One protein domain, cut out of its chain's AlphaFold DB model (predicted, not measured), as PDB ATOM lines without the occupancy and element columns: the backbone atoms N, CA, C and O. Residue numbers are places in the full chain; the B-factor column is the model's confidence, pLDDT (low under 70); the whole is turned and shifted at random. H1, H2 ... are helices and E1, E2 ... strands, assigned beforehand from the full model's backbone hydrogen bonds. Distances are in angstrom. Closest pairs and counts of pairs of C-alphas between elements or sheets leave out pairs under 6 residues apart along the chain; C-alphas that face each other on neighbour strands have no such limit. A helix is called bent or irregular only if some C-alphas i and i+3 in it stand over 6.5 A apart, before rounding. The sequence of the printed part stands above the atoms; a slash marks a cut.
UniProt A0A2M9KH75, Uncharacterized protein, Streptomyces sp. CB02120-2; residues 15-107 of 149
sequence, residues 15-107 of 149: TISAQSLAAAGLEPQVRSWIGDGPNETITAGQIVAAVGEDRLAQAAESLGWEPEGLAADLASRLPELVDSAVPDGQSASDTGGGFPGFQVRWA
ATOM      1  N   THR A  15       4.277 -15.407  15.879       86.50
ATOM      2  CA  THR A  15       5.707 -15.571  15.579       86.50
ATOM      3  C   THR A  15       5.994 -15.019  14.191       86.50
ATOM      4  O   THR A  15       5.430 -15.501  13.207       86.50
ATOM      5  N   ILE A  16       6.883 -14.030  14.113       88.62
ATOM      6  CA  ILE A  16       7.309 -13.387  12.871       88.62
ATOM      7  C   ILE A  16       8.800 -13.654  12.702       88.62
ATOM      8  O   ILE A  16       9.616 -13.281  13.539       88.62
ATOM      9  N   SER A  17       9.151 -14.352  11.628       88.69
ATOM     10  CA  SER A  17      10.527 -14.765  11.355       88.69
ATOM     11  C   SER A  17      11.147 -13.938  10.241       88.69
ATOM     12  O   SER A  17      10.454 -13.449   9.342       88.69
ATOM     13  N   ALA A  18      12.471 -13.850  10.252       88.31
ATOM     14  CA  ALA A  18      13.225 -13.265   9.156       88.31
ATOM     15  C   ALA A  18      12.860 -13.926   7.815       88.31
ATOM     16  O   ALA A  18      12.669 -13.243   6.814       88.31
ATOM     17  N   GLN A  19      12.699 -15.255   7.801       87.94
ATOM     18  CA  GLN A  19      12.388 -16.017   6.590       87.94
ATOM     19  C   GLN A  19      10.985 -15.712   6.060       87.94
ATOM     20  O   GLN A  19      10.810 -15.596   4.853       87.94
ATOM     21  N   SER A  20       9.990 -15.547   6.937       89.31
ATOM     22  CA  SER A  20       8.635 -15.158   6.515       89.31
ATOM     23  C   SER A  20       8.604 -13.753   5.909       89.31
ATOM     24  O   SER A  20       7.918 -13.518   4.920       89.31
ATOM     25  N   LEU A  21       9.402 -12.831   6.452       90.88
ATOM     26  CA  LEU A  21       9.547 -11.480   5.906       90.88
ATOM     27  C   LEU A  21      10.312 -11.497   4.570       90.88
ATOM     28  O   LEU A  21       9.902 -10.845   3.614       90.88
ATOM     29  N   ALA A  22      11.371 -12.304   4.469       89.62
ATOM     30  CA  ALA A  22      12.112 -12.523   3.228       89.62
ATOM     31  C   ALA A  22      11.226 -13.104   2.119       89.62
ATOM     32  O   ALA A  22      11.246 -12.615   0.993       89.62
ATOM     33  N   ALA A  23      10.402 -14.102   2.452       89.25
ATOM     34  CA  ALA A  23       9.455 -14.718   1.527       89.25
ATOM     35  C   ALA A  23       8.416 -13.717   0.990       89.25
ATOM     36  O   ALA A  23       7.949 -13.869  -0.136       89.25
ATOM     37  N   ALA A  24       8.103 -12.667   1.757       90.81
ATOM     38  CA  ALA A  24       7.265 -11.549   1.327       90.81
ATOM     39  C   ALA A  24       8.022 -10.453   0.551       90.81
ATOM     40  O   ALA A  24       7.442  -9.420   0.221       90.81
ATOM     41  N   GLY A  25       9.312 -10.647   0.258       90.31
ATOM     42  CA  GLY A  25      10.148  -9.678  -0.453       90.31
ATOM     43  C   GLY A  25      10.663  -8.529   0.416       90.31
ATOM     44  O   GLY A  25      11.140  -7.534  -0.125       90.31
ATOM     45  N   LEU A  26      10.598  -8.655   1.748       92.12
ATOM     46  CA  LEU A  26      11.017  -7.624   2.710       92.12
ATOM     47  C   LEU A  26      12.466  -7.789   3.183       92.12
ATOM     48  O   LEU A  26      12.861  -7.270   4.226       92.12
ATOM     49  N   GLU A  27      13.274  -8.534   2.431       89.00
ATOM     50  CA  GLU A  27      14.689  -8.717   2.735       89.00
ATOM     51  C   GLU A  27      15.477  -7.410   2.957       89.00
ATOM     52  O   GLU A  27      16.275  -7.380   3.898       89.00
ATOM     53  N   PRO A  28      15.333  -6.345   2.136       88.88
ATOM     54  CA  PRO A  28      16.100  -5.120   2.351       88.88
ATOM     55  C   PRO A  28      15.668  -4.377   3.623       88.88
ATOM     56  O   PRO A  28      16.538  -3.912   4.356       88.88
ATOM     57  N   GLN A  29      14.370  -4.350   3.946       90.69
ATOM     58  CA  GLN A  29      13.861  -3.757   5.188       90.69
ATOM     59  C   GLN A  29      14.421  -4.491   6.404       90.69
ATOM     60  O   GLN A  29      14.985  -3.869   7.300       90.69
ATOM     61  N   VAL A  30      14.354  -5.825   6.382       89.12
ATOM     62  CA  VAL A  30      14.911  -6.684   7.430       89.12
ATOM     63  C   VAL A  30      16.402  -6.427   7.640       89.12
ATOM     64  O   VAL A  30      16.860  -6.344   8.777       89.12
ATOM     65  N   ARG A  31      17.169  -6.282   6.555       87.00
ATOM     66  CA  ARG A  31      18.596  -5.949   6.639       87.00
ATOM     67  C   ARG A  31      18.833  -4.554   7.219       87.00
ATOM     68  O   ARG A  31      19.834  -4.386   7.905       87.00
ATOM     69  N   SER A  32      17.936  -3.593   6.981       89.12
ATOM     70  CA  SER A  32      18.033  -2.259   7.594       89.12
ATOM     71  C   SER A  32      17.888  -2.318   9.115       89.12
ATOM     72  O   SER A  32      18.646  -1.646   9.795       89.12
ATOM     73  N   TRP A  33      17.006  -3.186   9.632       88.25
ATOM     74  CA  TRP A  33      16.733  -3.314  11.072       88.25
ATOM     75  C   TRP A  33      17.829  -4.015  11.865       88.25
ATOM     76  O   TRP A  33      17.810  -4.006  13.085       88.25
ATOM     77  N   ILE A  34      18.722  -4.717  11.171       83.88
ATOM     78  CA  ILE A  34      19.799  -5.511  11.779       83.88
ATOM     79  C   ILE A  34      21.159  -4.833  11.566       83.88
ATOM     80  O   ILE A  34      22.157  -5.234  12.161       83.88
ATOM     81  N   GLY A  35      21.223  -3.841  10.678       80.75
ATOM     82  CA  GLY A  35      22.415  -3.040  10.439       80.75
ATOM     83  C   GLY A  35      22.377  -1.720  11.202       80.75
ATOM     84  O   GLY A  35      21.386  -1.365  11.817       80.75
ATOM     85  N   ASP A  36      23.444  -0.935  11.079       74.25
ATOM     86  CA  ASP A  36      23.581   0.370  11.749       74.25
ATOM     87  C   ASP A  36      22.788   1.516  11.070       74.25
ATOM     88  O   ASP A  36      23.055   2.699  11.297       74.25
ATOM     89  N   GLY A  37      21.872   1.182  10.156       76.94
ATOM     90  CA  GLY A  37      21.080   2.137   9.381       76.94
ATOM     91  C   GLY A  37      19.769   2.522  10.073       76.94
ATOM     92  O   GLY A  37      19.391   1.924  11.074       76.94
ATOM     93  N   PRO A  38      19.036   3.523   9.555       85.31
ATOM     94  CA  PRO A  38      17.693   3.799  10.044       85.31
ATOM     95  C   PRO A  38      16.764   2.619   9.738       85.31
ATOM     96  O   PRO A  38      16.761   2.103   8.620       85.31
ATOM     97  N   ASN A  39      15.932   2.252  10.713       89.19
ATOM     98  CA  ASN A  39      14.955   1.185  10.547       89.19
ATOM     99  C   ASN A  39      13.905   1.573   9.497       89.19
ATOM    100  O   ASN A  39      13.099   2.480   9.724       89.19
ATOM    101  N   GLU A  40      13.892   0.896   8.346       90.19
ATOM    102  CA  GLU A  40      12.886   1.160   7.316       90.19
ATOM    103  C   GLU A  40      11.488   0.772   7.804       90.19
ATOM    104  O   GLU A  40      11.259  -0.324   8.318       90.19
ATOM    105  N   THR A  41      10.518   1.659   7.604       90.94
ATOM    106  CA  THR A  41       9.122   1.373   7.934       90.94
ATOM    107  C   THR A  41       8.520   0.386   6.944       90.94
ATOM    108  O   THR A  41       8.784   0.453   5.743       90.94
ATOM    109  N   ILE A  42       7.620  -0.459   7.433       93.25
ATOM    110  CA  ILE A  42       6.789  -1.342   6.613       93.25
ATOM    111  C   ILE A  42       5.317  -0.954   6.736       93.25
ATOM    112  O   ILE A  42       4.918  -0.187   7.609       93.25
ATOM    113  N   THR A  43       4.502  -1.478   5.832       94.00
ATOM    114  CA  THR A  43       3.054  -1.257   5.782       94.00
ATOM    115  C   THR A  43       2.288  -2.464   6.314       94.00
ATOM    116  O   THR A  43       2.793  -3.589   6.325       94.00
ATOM    117  N   ALA A  44       1.023  -2.257   6.686       92.19
ATOM    118  CA  ALA A  44       0.131  -3.340   7.099       92.19
ATOM    119  C   ALA A  44       0.016  -4.442   6.025       92.19
ATOM    120  O   ALA A  44       0.099  -5.625   6.339       92.19
ATOM    121  N   GLY A  45      -0.073  -4.071   4.741       92.19
ATOM    122  CA  GLY A  45      -0.129  -5.041   3.640       92.19
ATOM    123  C   GLY A  45       1.128  -5.912   3.530       92.19
ATOM    124  O   GLY A  45       1.039  -7.095   3.212       92.19
ATOM    125  N   GLN A  46       2.300  -5.363   3.860       93.38
ATOM    126  CA  GLN A  46       3.552  -6.123   3.907       93.38
ATOM    127  C   GLN A  46       3.586  -7.105   5.090       93.38
ATOM    128  O   GLN A  46       4.080  -8.222   4.936       93.38
ATOM    129  N   ILE A  47       3.003  -6.741   6.239       93.06
ATOM    130  CA  ILE A  47       2.804  -7.673   7.363       93.06
ATOM    131  C   ILE A  47       1.869  -8.814   6.968       93.06
ATOM    132  O   ILE A  47       2.200  -9.974   7.214       93.06
ATOM    133  N   VAL A  48       0.740  -8.512   6.321       93.19
ATOM    134  CA  VAL A  48      -0.206  -9.531   5.835       93.19
ATOM    135  C   VAL A  48       0.497 -10.499   4.880       93.19
ATOM    136  O   VAL A  48       0.357 -11.709   5.029       93.19
ATOM    137  N   ALA A  49       1.312  -9.989   3.951       91.62
ATOM    138  CA  ALA A  49       2.063 -10.819   3.011       91.62
ATOM    139  C   ALA A  49       3.096 -11.735   3.697       91.62
ATOM    140  O   ALA A  49       3.302 -12.863   3.256       91.62
ATOM    141  N   ALA A  50       3.738 -11.271   4.773       91.19
ATOM    142  CA  ALA A  50       4.747 -12.041   5.502       91.19
ATOM    143  C   ALA A  50       4.146 -13.067   6.469       91.19
ATOM    144  O   ALA A  50       4.605 -14.206   6.543       91.19
ATOM    145  N   VAL A  51       3.139 -12.665   7.242       89.44
ATOM    146  CA  VAL A  51       2.541 -13.488   8.304       89.44
ATOM    147  C   VAL A  51       1.444 -14.406   7.757       89.44
ATOM    148  O   VAL A  51       1.253 -15.514   8.267       89.44
ATOM    149  N   GLY A  52       0.767 -13.971   6.695       90.00
ATOM    150  CA  GLY A  52      -0.414 -14.610   6.133       90.00
ATOM    151  C   GLY A  52      -1.700 -14.088   6.770       90.00
ATOM    152  O   GLY A  52      -1.781 -13.881   7.984       90.00
ATOM    153  N   GLU A  53      -2.722 -13.919   5.935       90.00
ATOM    154  CA  GLU A  53      -4.035 -13.401   6.326       90.00
ATOM    155  C   GLU A  53      -4.717 -14.291   7.374       90.00
ATOM    156  O   GLU A  53      -5.172 -13.782   8.391       90.00
ATOM    157  N   ASP A  54      -4.670 -15.619   7.216       89.56
ATOM    158  CA  ASP A  54      -5.311 -16.562   8.146       89.56
ATOM    159  C   ASP A  54      -4.773 -16.458   9.580       89.56
ATOM    160  O   ASP A  54      -5.533 -16.508  10.548       89.56
ATOM    161  N   ARG A  55      -3.449 -16.328   9.740       88.19
ATOM    162  CA  ARG A  55      -2.825 -16.242  11.071       88.19
ATOM    163  C   ARG A  55      -3.086 -14.894  11.713       88.19
ATOM    164  O   ARG A  55      -3.320 -14.824  12.917       88.19
ATOM    165  N   LEU A  56      -3.033 -13.839  10.907       89.25
ATOM    166  CA  LEU A  56      -3.340 -12.495  11.356       89.25
ATOM    167  C   LEU A  56      -4.810 -12.394  11.781       89.25
ATOM    168  O   LEU A  56      -5.081 -11.838  12.837       89.25
ATOM    169  N   ALA A  57      -5.731 -12.986  11.019       89.81
ATOM    170  CA  ALA A  57      -7.153 -13.024  11.337       89.81
ATOM    171  C   ALA A  57      -7.431 -13.791  12.633       89.81
ATOM    172  O   ALA A  57      -8.117 -13.270  13.503       89.81
ATOM    173  N   GLN A  58      -6.834 -14.974  12.819       86.94
ATOM    174  CA  GLN A  58      -6.978 -15.747  14.061       86.94
ATOM    175  C   GLN A  58      -6.439 -14.999  15.285       86.94
ATOM    176  O   GLN A  58      -7.046 -15.026  16.359       86.94
ATOM    177  N   ALA A  59      -5.289 -14.338  15.138       85.50
ATOM    178  CA  ALA A  59      -4.727 -13.535  16.213       85.50
ATOM    179  C   ALA A  59      -5.595 -12.308  16.501       85.50
ATOM    180  O   ALA A  59      -5.879 -12.038  17.660       85.50
ATOM    181  N   ALA A  60      -6.063 -11.606  15.472       86.69
ATOM    182  CA  ALA A  60      -6.940 -10.455  15.626       86.69
ATOM    183  C   ALA A  60      -8.271 -10.843  16.291       86.69
ATOM    184  O   ALA A  60      -8.674 -10.197  17.253       86.69
ATOM    185  N   GLU A  61      -8.890 -11.953  15.880       86.75
ATOM    186  CA  GLU A  61     -10.111 -12.500  16.485       86.75
ATOM    187  C   GLU A  61      -9.917 -12.820  17.970       86.75
ATOM    188  O   GLU A  61     -10.718 -12.402  18.806       86.75
ATOM    189  N   SER A  62      -8.807 -13.480  18.315       80.19
ATOM    190  CA  SER A  62      -8.466 -13.809  19.708       80.19
ATOM    191  C   SER A  62      -8.298 -12.569  20.594       80.19
ATOM    192  O   SER A  62      -8.398 -12.665  21.817       80.19
ATOM    193  N   LEU A  63      -8.031 -11.414  19.983       77.50
ATOM    194  CA  LEU A  63      -7.803 -10.133  20.650       77.50
ATOM    195  C   LEU A  63      -8.993  -9.178  20.540       77.50
ATOM    196  O   LEU A  63      -8.986  -8.125  21.169       77.50
ATOM    197  N   GLY A  64     -10.018  -9.517  19.753       82.94
ATOM    198  CA  GLY A  64     -11.119  -8.606  19.441       82.94
ATOM    199  C   GLY A  64     -10.697  -7.406  18.585       82.94
ATOM    200  O   GLY A  64     -11.283  -6.331  18.703       82.94
ATOM    201  N   TRP A  65      -9.658  -7.566  17.762       85.31
ATOM    202  CA  TRP A  65      -9.161  -6.553  16.831       85.31
ATOM    203  C   TRP A  65      -9.596  -6.866  15.399       85.31
ATOM    204  O   TRP A  65      -9.834  -8.013  15.033       85.31
ATOM    205  N   GLU A  66      -9.626  -5.831  14.561       89.31
ATOM    206  CA  GLU A  66      -9.696  -6.007  13.111       89.31
ATOM    207  C   GLU A  66      -8.318  -6.442  12.574       89.31
ATOM    208  O   GLU A  66      -7.303  -5.862  12.990       89.31
ATOM    209  N   PRO A  67      -8.241  -7.401  11.631       89.44
ATOM    210  CA  PRO A  67      -6.972  -7.889  11.087       89.44
ATOM    211  C   PRO A  67      -6.073  -6.766  10.551       89.44
ATOM    212  O   PRO A  67      -4.881  -6.723  10.854       89.44
ATOM    213  N   GLU A  68      -6.639  -5.800   9.823       90.25
ATOM    214  CA  GLU A  68      -5.888  -4.647   9.303       90.25
ATOM    215  C   GLU A  68      -5.342  -3.741  10.411       90.25
ATOM    216  O   GLU A  68      -4.224  -3.236  10.292       90.25
ATOM    217  N   GLY A  69      -6.086  -3.569  11.508       89.81
ATOM    218  CA  GLY A  69      -5.632  -2.801  12.667       89.81
ATOM    219  C   GLY A  69      -4.442  -3.463  13.360       89.81
ATOM    220  O   GLY A  69      -3.460  -2.793  13.680       89.81
ATOM    221  N   LEU A  70      -4.488  -4.790  13.515       89.00
ATOM    222  CA  LEU A  70      -3.382  -5.564  14.075       89.00
ATOM    223  C   LEU A  70      -2.143  -5.508  13.177       89.00
ATOM    224  O   LEU A  70      -1.036  -5.274  13.663       89.00
ATOM    225  N   ALA A  71      -2.312  -5.669  11.862       91.88
ATOM    226  CA  ALA A  71      -1.201  -5.538  10.924       91.88
ATOM    227  C   ALA A  71      -0.588  -4.135  10.931       91.88
ATOM    228  O   ALA A  71       0.630  -4.016  10.807       91.88
ATOM    229  N   ALA A  72      -1.392  -3.080  11.083       91.62
ATOM    230  CA  ALA A  72      -0.891  -1.712  11.174       91.62
ATOM    231  C   ALA A  72      -0.073  -1.471  12.455       91.62
ATOM    232  O   ALA A  72       1.014  -0.894  12.375       91.62
ATOM    233  N   ASP A  73      -0.542  -1.945  13.614       90.00
ATOM    234  CA  ASP A  73       0.217  -1.835  14.870       90.00
ATOM    235  C   ASP A  73       1.532  -2.626  14.789       90.00
ATOM    236  O   ASP A  73       2.602  -2.070  15.056       90.00
ATOM    237  N   LEU A  74       1.480  -3.870  14.300       90.00
ATOM    238  CA  LEU A  74       2.675  -4.679  14.061       90.00
ATOM    239  C   LEU A  74       3.653  -3.974  13.119       90.00
ATOM    240  O   LEU A  74       4.835  -3.896  13.431       90.00
ATOM    241  N   ALA A  75       3.181  -3.414  12.007       92.25
ATOM    242  CA  ALA A  75       4.032  -2.714  11.046       92.25
ATOM    243  C   ALA A  75       4.789  -1.527  11.670       92.25
ATOM    244  O   ALA A  75       5.923  -1.253  11.278       92.25
ATOM    245  N   SER A  76       4.186  -0.855  12.655       91.25
ATOM    246  CA  SER A  76       4.805   0.279  13.348       91.25
ATOM    247  C   SER A  76       5.862  -0.129  14.378       91.25
ATOM    248  O   SER A  76       6.865   0.563  14.523       91.25
ATOM    249  N   ARG A  77       5.666  -1.254  15.078       89.38
ATOM    250  CA  ARG A  77       6.531  -1.684  16.195       89.38
ATOM    251  C   ARG A  77       7.596  -2.685  15.780       89.38
ATOM    252  O   ARG A  77       8.649  -2.766  16.403       89.38
ATOM    253  N   LEU A  78       7.311  -3.487  14.758       89.81
ATOM    254  CA  LEU A  78       8.162  -4.597  14.352       89.81
ATOM    255  C   LEU A  78       9.601  -4.184  14.006       89.81
ATOM    256  O   LEU A  78      10.497  -4.899  14.448       89.81
ATOM    257  N   PRO A  79       9.861  -3.060  13.307       90.06
ATOM    258  CA  PRO A  79      11.231  -2.625  13.037       90.06
ATOM    259  C   PRO A  79      12.077  -2.467  14.312       90.06
ATOM    260  O   PRO A  79      13.164  -3.028  14.405       90.06
ATOM    261  N   GLU A  80      11.544  -1.786  15.332       85.88
ATOM    262  CA  GLU A  80      12.218  -1.592  16.625       85.88
ATOM    263  C   GLU A  80      12.307  -2.890  17.444       85.88
ATOM    264  O   GLU A  80      13.289  -3.140  18.146       85.88
ATOM    265  N   LEU A  81      11.288  -3.753  17.355       85.44
ATOM    266  CA  LEU A  81      11.305  -5.062  18.009       85.44
ATOM    267  C   LEU A  81      12.391  -5.974  17.431       85.44
ATOM    268  O   LEU A  81      12.991  -6.732  18.184       85.44
ATOM    269  N   VAL A  82      12.642  -5.924  16.121       86.31
ATOM    270  CA  VAL A  82      13.715  -6.707  15.488       86.31
ATOM    271  C   VAL A  82      15.082  -6.166  15.889       86.31
ATOM    272  O   VAL A  82      15.916  -6.952  16.328       86.31
ATOM    273  N   ASP A  83      15.280  -4.853  15.796       85.38
ATOM    274  CA  ASP A  83      16.520  -4.175  16.194       85.38
ATOM    275  C   ASP A  83      16.894  -4.500  17.656       85.38
ATOM    276  O   ASP A  83      17.978  -5.002  17.951       85.38
ATOM    277  N   SER A  84      15.933  -4.376  18.577       79.81
ATOM    278  CA  SER A  84      16.142  -4.711  19.994       79.81
ATOM    279  C   SER A  84      16.282  -6.211  20.288       79.81
ATOM    280  O   SER A  84      16.951  -6.582  21.254       79.81
ATOM    281  N   ALA A  85      15.662  -7.088  19.491       74.19
ATOM    282  CA  ALA A  85      15.758  -8.543  19.656       74.19
ATOM    283  C   ALA A  85      17.065  -9.131  19.110       74.19
ATOM    284  O   ALA A  85      17.364 -10.298  19.380       74.19
ATOM    285  N   VAL A  86      17.852  -8.343  18.375       70.62
ATOM    286  CA  VAL A  86      19.165  -8.720  17.846       70.62
ATOM    287  C   VAL A  86      20.266  -7.889  18.532       70.62
ATOM    288  O   VAL A  86      21.010  -7.172  17.865       70.62
ATOM    289  N   PRO A  87      20.425  -7.974  19.871       55.75
ATOM    290  CA  PRO A  87      21.559  -7.349  20.528       55.75
ATOM    291  C   PRO A  87      22.823  -8.121  20.127       55.75
ATOM    292  O   PRO A  87      22.904  -9.341  20.278       55.75
ATOM    293  N   ASP A  88      23.802  -7.407  19.581       52.81
ATOM    294  CA  ASP A  88      25.146  -7.903  19.272       52.81
ATOM    295  C   ASP A  88      25.243  -8.969  18.170       52.81
ATOM    296  O   ASP A  88      25.657 -10.092  18.454       52.81
ATOM    297  N   GLY A  89      24.929  -8.625  16.910       49.84
ATOM    298  CA  GLY A  89      25.501  -9.246  15.691       49.84
ATOM    299  C   GLY A  89      25.394 -10.778  15.525       49.84
ATOM    300  O   GLY A  89      25.902 -11.339  14.555       49.84
ATOM    301  N   GLN A  90      24.728 -11.473  16.445       48.84
ATOM    302  CA  GLN A  90      24.685 -12.931  16.562       48.84
ATOM    303  C   GLN A  90      23.608 -13.552  15.670       48.84
ATOM    304  O   GLN A  90      23.563 -14.767  15.506       48.84
ATOM    305  N   SER A  91      22.797 -12.738  14.996       49.84
ATOM    306  CA  SER A  91      21.905 -13.198  13.928       49.84
ATOM    307  C   SER A  91      22.639 -13.503  12.613       49.84
ATOM    308  O   SER A  91      22.026 -14.072  11.707       49.84
ATOM    309  N   ALA A  92      23.931 -13.159  12.499       47.59
ATOM    310  CA  ALA A  92      24.693 -13.252  11.253       47.59
ATOM    311  C   ALA A  92      25.510 -14.547  11.063       47.59
ATOM    312  O   ALA A  92      26.120 -14.707  10.007       47.59
ATOM    313  N   SER A  93      25.580 -15.474  12.027       45.50
ATOM    314  CA  SER A  93      26.583 -16.551  11.926       45.50
ATOM    315  C   SER A  93      26.229 -17.887  12.588       45.50
ATOM    316  O   SER A  93      26.929 -18.319  13.489       45.50
ATOM    317  N   ASP A  94      25.214 -18.606  12.089       52.25
ATOM    318  CA  ASP A  94      25.254 -20.088  12.178       52.25
ATOM    319  C   ASP A  94      24.444 -20.854  11.111       52.25
ATOM    320  O   ASP A  94      24.187 -22.051  11.209       52.25
ATOM    321  N   THR A  95      23.999 -20.200  10.039       49.72
ATOM    322  CA  THR A  95      23.396 -20.908   8.900       49.72
ATOM    323  C   THR A  95      24.009 -20.323   7.643       49.72
ATOM    324  O   THR A  95      23.799 -19.153   7.351       49.72
ATOM    325  N   GLY A  96      24.857 -21.098   6.963       50.78
ATOM    326  CA  GLY A  96      25.792 -20.659   5.914       50.78
ATOM    327  C   GLY A  96      25.169 -20.105   4.623       50.78
ATOM    328  O   GLY A  96      25.471 -20.596   3.541       50.78
ATOM    329  N   GLY A  97      24.325 -19.076   4.719       57.81
ATOM    330  CA  GLY A  97      23.543 -18.523   3.618       57.81
ATOM    331  C   GLY A  97      23.103 -17.073   3.828       57.81
ATOM    332  O   GLY A  97      21.970 -16.755   3.509       57.81
ATOM    333  N   GLY A  98      23.952 -16.198   4.382       64.25
ATOM    334  CA  GLY A  98      23.877 -14.728   4.226       64.25
ATOM    335  C   GLY A  98      22.585 -13.985   4.623       64.25
ATOM    336  O   GLY A  98      22.485 -12.784   4.359       64.25
ATOM    337  N   PHE A  99      21.602 -14.654   5.225       67.56
ATOM    338  CA  PHE A  99      20.328 -14.074   5.640       67.56
ATOM    339  C   PHE A  99      20.104 -14.308   7.142       67.56
ATOM    340  O   PHE A  99      20.382 -15.407   7.627       67.56
ATOM    341  N   PRO A 100      19.623 -13.299   7.889       72.44
ATOM    342  CA  PRO A 100      19.501 -13.377   9.339       72.44
ATOM    343  C   PRO A 100      18.496 -14.439   9.803       72.44
ATOM    344  O   PRO A 100      17.459 -14.660   9.183       72.44
ATOM    345  N   GLY A 101      18.804 -15.084  10.930       78.06
ATOM    346  CA  GLY A 101      18.027 -16.184  11.515       78.06
ATOM    347  C   GLY A 101      17.074 -15.804  12.655       78.06
ATOM    348  O   GLY A 101      16.816 -16.647  13.508       78.06
ATOM    349  N   PHE A 102      16.589 -14.560  12.744       82.81
ATOM    350  CA  PHE A 102      15.798 -14.132  13.907       82.81
ATOM    351  C   PHE A 102      14.340 -14.619  13.874       82.81
ATOM    352  O   PHE A 102      13.732 -14.806  12.813       82.81
ATOM    353  N   GLN A 103      13.758 -14.745  15.069       82.75
ATOM    354  CA  GLN A 103      12.329 -14.955  15.288       82.75
ATOM    355  C   GLN A 103      11.839 -13.987  16.367       82.75
ATOM    356  O   GLN A 103      12.269 -14.064  17.516       82.75
ATOM    357  N   VAL A 104      10.927 -13.086  16.005       84.56
ATOM    358  CA  VAL A 104      10.231 -12.209  16.950       84.56
ATOM    359  C   VAL A 104       8.944 -12.896  17.376       84.56
ATOM    360  O   VAL A 104       8.092 -13.220  16.548       84.56
ATOM    361  N   ARG A 105       8.790 -13.106  18.682       83.81
ATOM    362  CA  ARG A 105       7.527 -13.545  19.273       83.81
ATOM    363  C   ARG A 105       6.799 -12.326  19.814       83.81
ATOM    364  O   ARG A 105       7.152 -11.816  20.873       83.81
ATOM    365  N   TRP A 106       5.788 -11.882  19.088       80.44
ATOM    366  CA  TRP A 106       4.873 -10.859  19.559       80.44
ATOM    367  C   TRP A 106       3.784 -11.511  20.410       80.44
ATOM    368  O   TRP A 106       3.199 -12.521  20.015       80.44
ATOM    369  N   ALA A 107       3.530 -10.954  21.587       77.25
ATOM    370  CA  ALA A 107       2.433 -11.352  22.451       77.25
ATOM    371  C   ALA A 107       1.844 -10.084  23.084       77.25
ATOM    372  O   ALA A 107       2.611  -9.274  23.617       77.25
TER     373      ALA A 107
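Overview. This is residues 15 to 107 of the 149 residues of an uncharacterized protein of Streptomyces sp. CB02120-2 (UniProt A0A2M9KH75). A long kinked helix, H5, makes the backbone of the shape: the short helices H2 and H3 pack on it, H1 packs on both of these, and H4 stands across its first end. A small two-stranded antiparallel sheet, E1 - E2, has residues 74 to 85 of H5 near it, and the link of residues 86 to 102 loops out at the end away from H4. The printed part has 93 residues with five named helices and two named strands, in the order E1 H1 H2 H3 H4 H5 E2, mostly helix. It is compact, with a radius of gyration of the C-alphas of 13.1 A, and elongated, spanning 38 by 24 by 22 A.

Along the chain. Find C-alpha 15 at (5.707, -15.571, 15.579), where E1, residues 15 to 17, begins; E2, residues 103 to 106, ends at C-alpha 106 at (4.873, -10.859, 19.559). H5, residues 67 to 85, runs 24.3 A from C-alpha 67 at (-6.972, -7.889, 11.087), with a kink of 46 degrees near residue 77; it is irregular, with C-alphas 76 and 79 7.1 A apart. H1 is residues 18 to 23, H2 27 to 34, H3 44 to 51, and H4 53 to 63, 15.2 A long.

Arrangement. In E1 and E2, look at N 16 and O 104, 2.8 A apart, within hydrogen-bond range. The closest C-alphas of H5 and E2, Val 82 and Val 104, are 6.7 A apart. H5 is the hub: its residues 68 to 75 touch H3, closest C-alphas Ala 72 and Ala 44 at 4.5 A; residues 79 to 83 touch H2, Asp 83 and Trp 33 at 5.2 A; residues 67 to 71 touch H4, about perpendicular at 86 degrees, Pro 67 and Ala 57 at 5.1 A. H1 touches H3, about perpendicular at 77 degrees, Leu 21 and Ala 50 at 4.8 A, and forms a helical hairpin with H2, Leu 21 and Glu 27 at 6.6 A. Every O i to N i+4 pair is within hydrogen-bond range in H1, H2, H3 and H4; in H5, 13 of 15 are.

Size, cuts and confidence. The C-alphas farthest apart, Gly 64 and Gly 96, are 41.1 A apart. The printed part has no cut, and the link from H5 to E2 is long. Confidence is under 70 at residues 87 to 99.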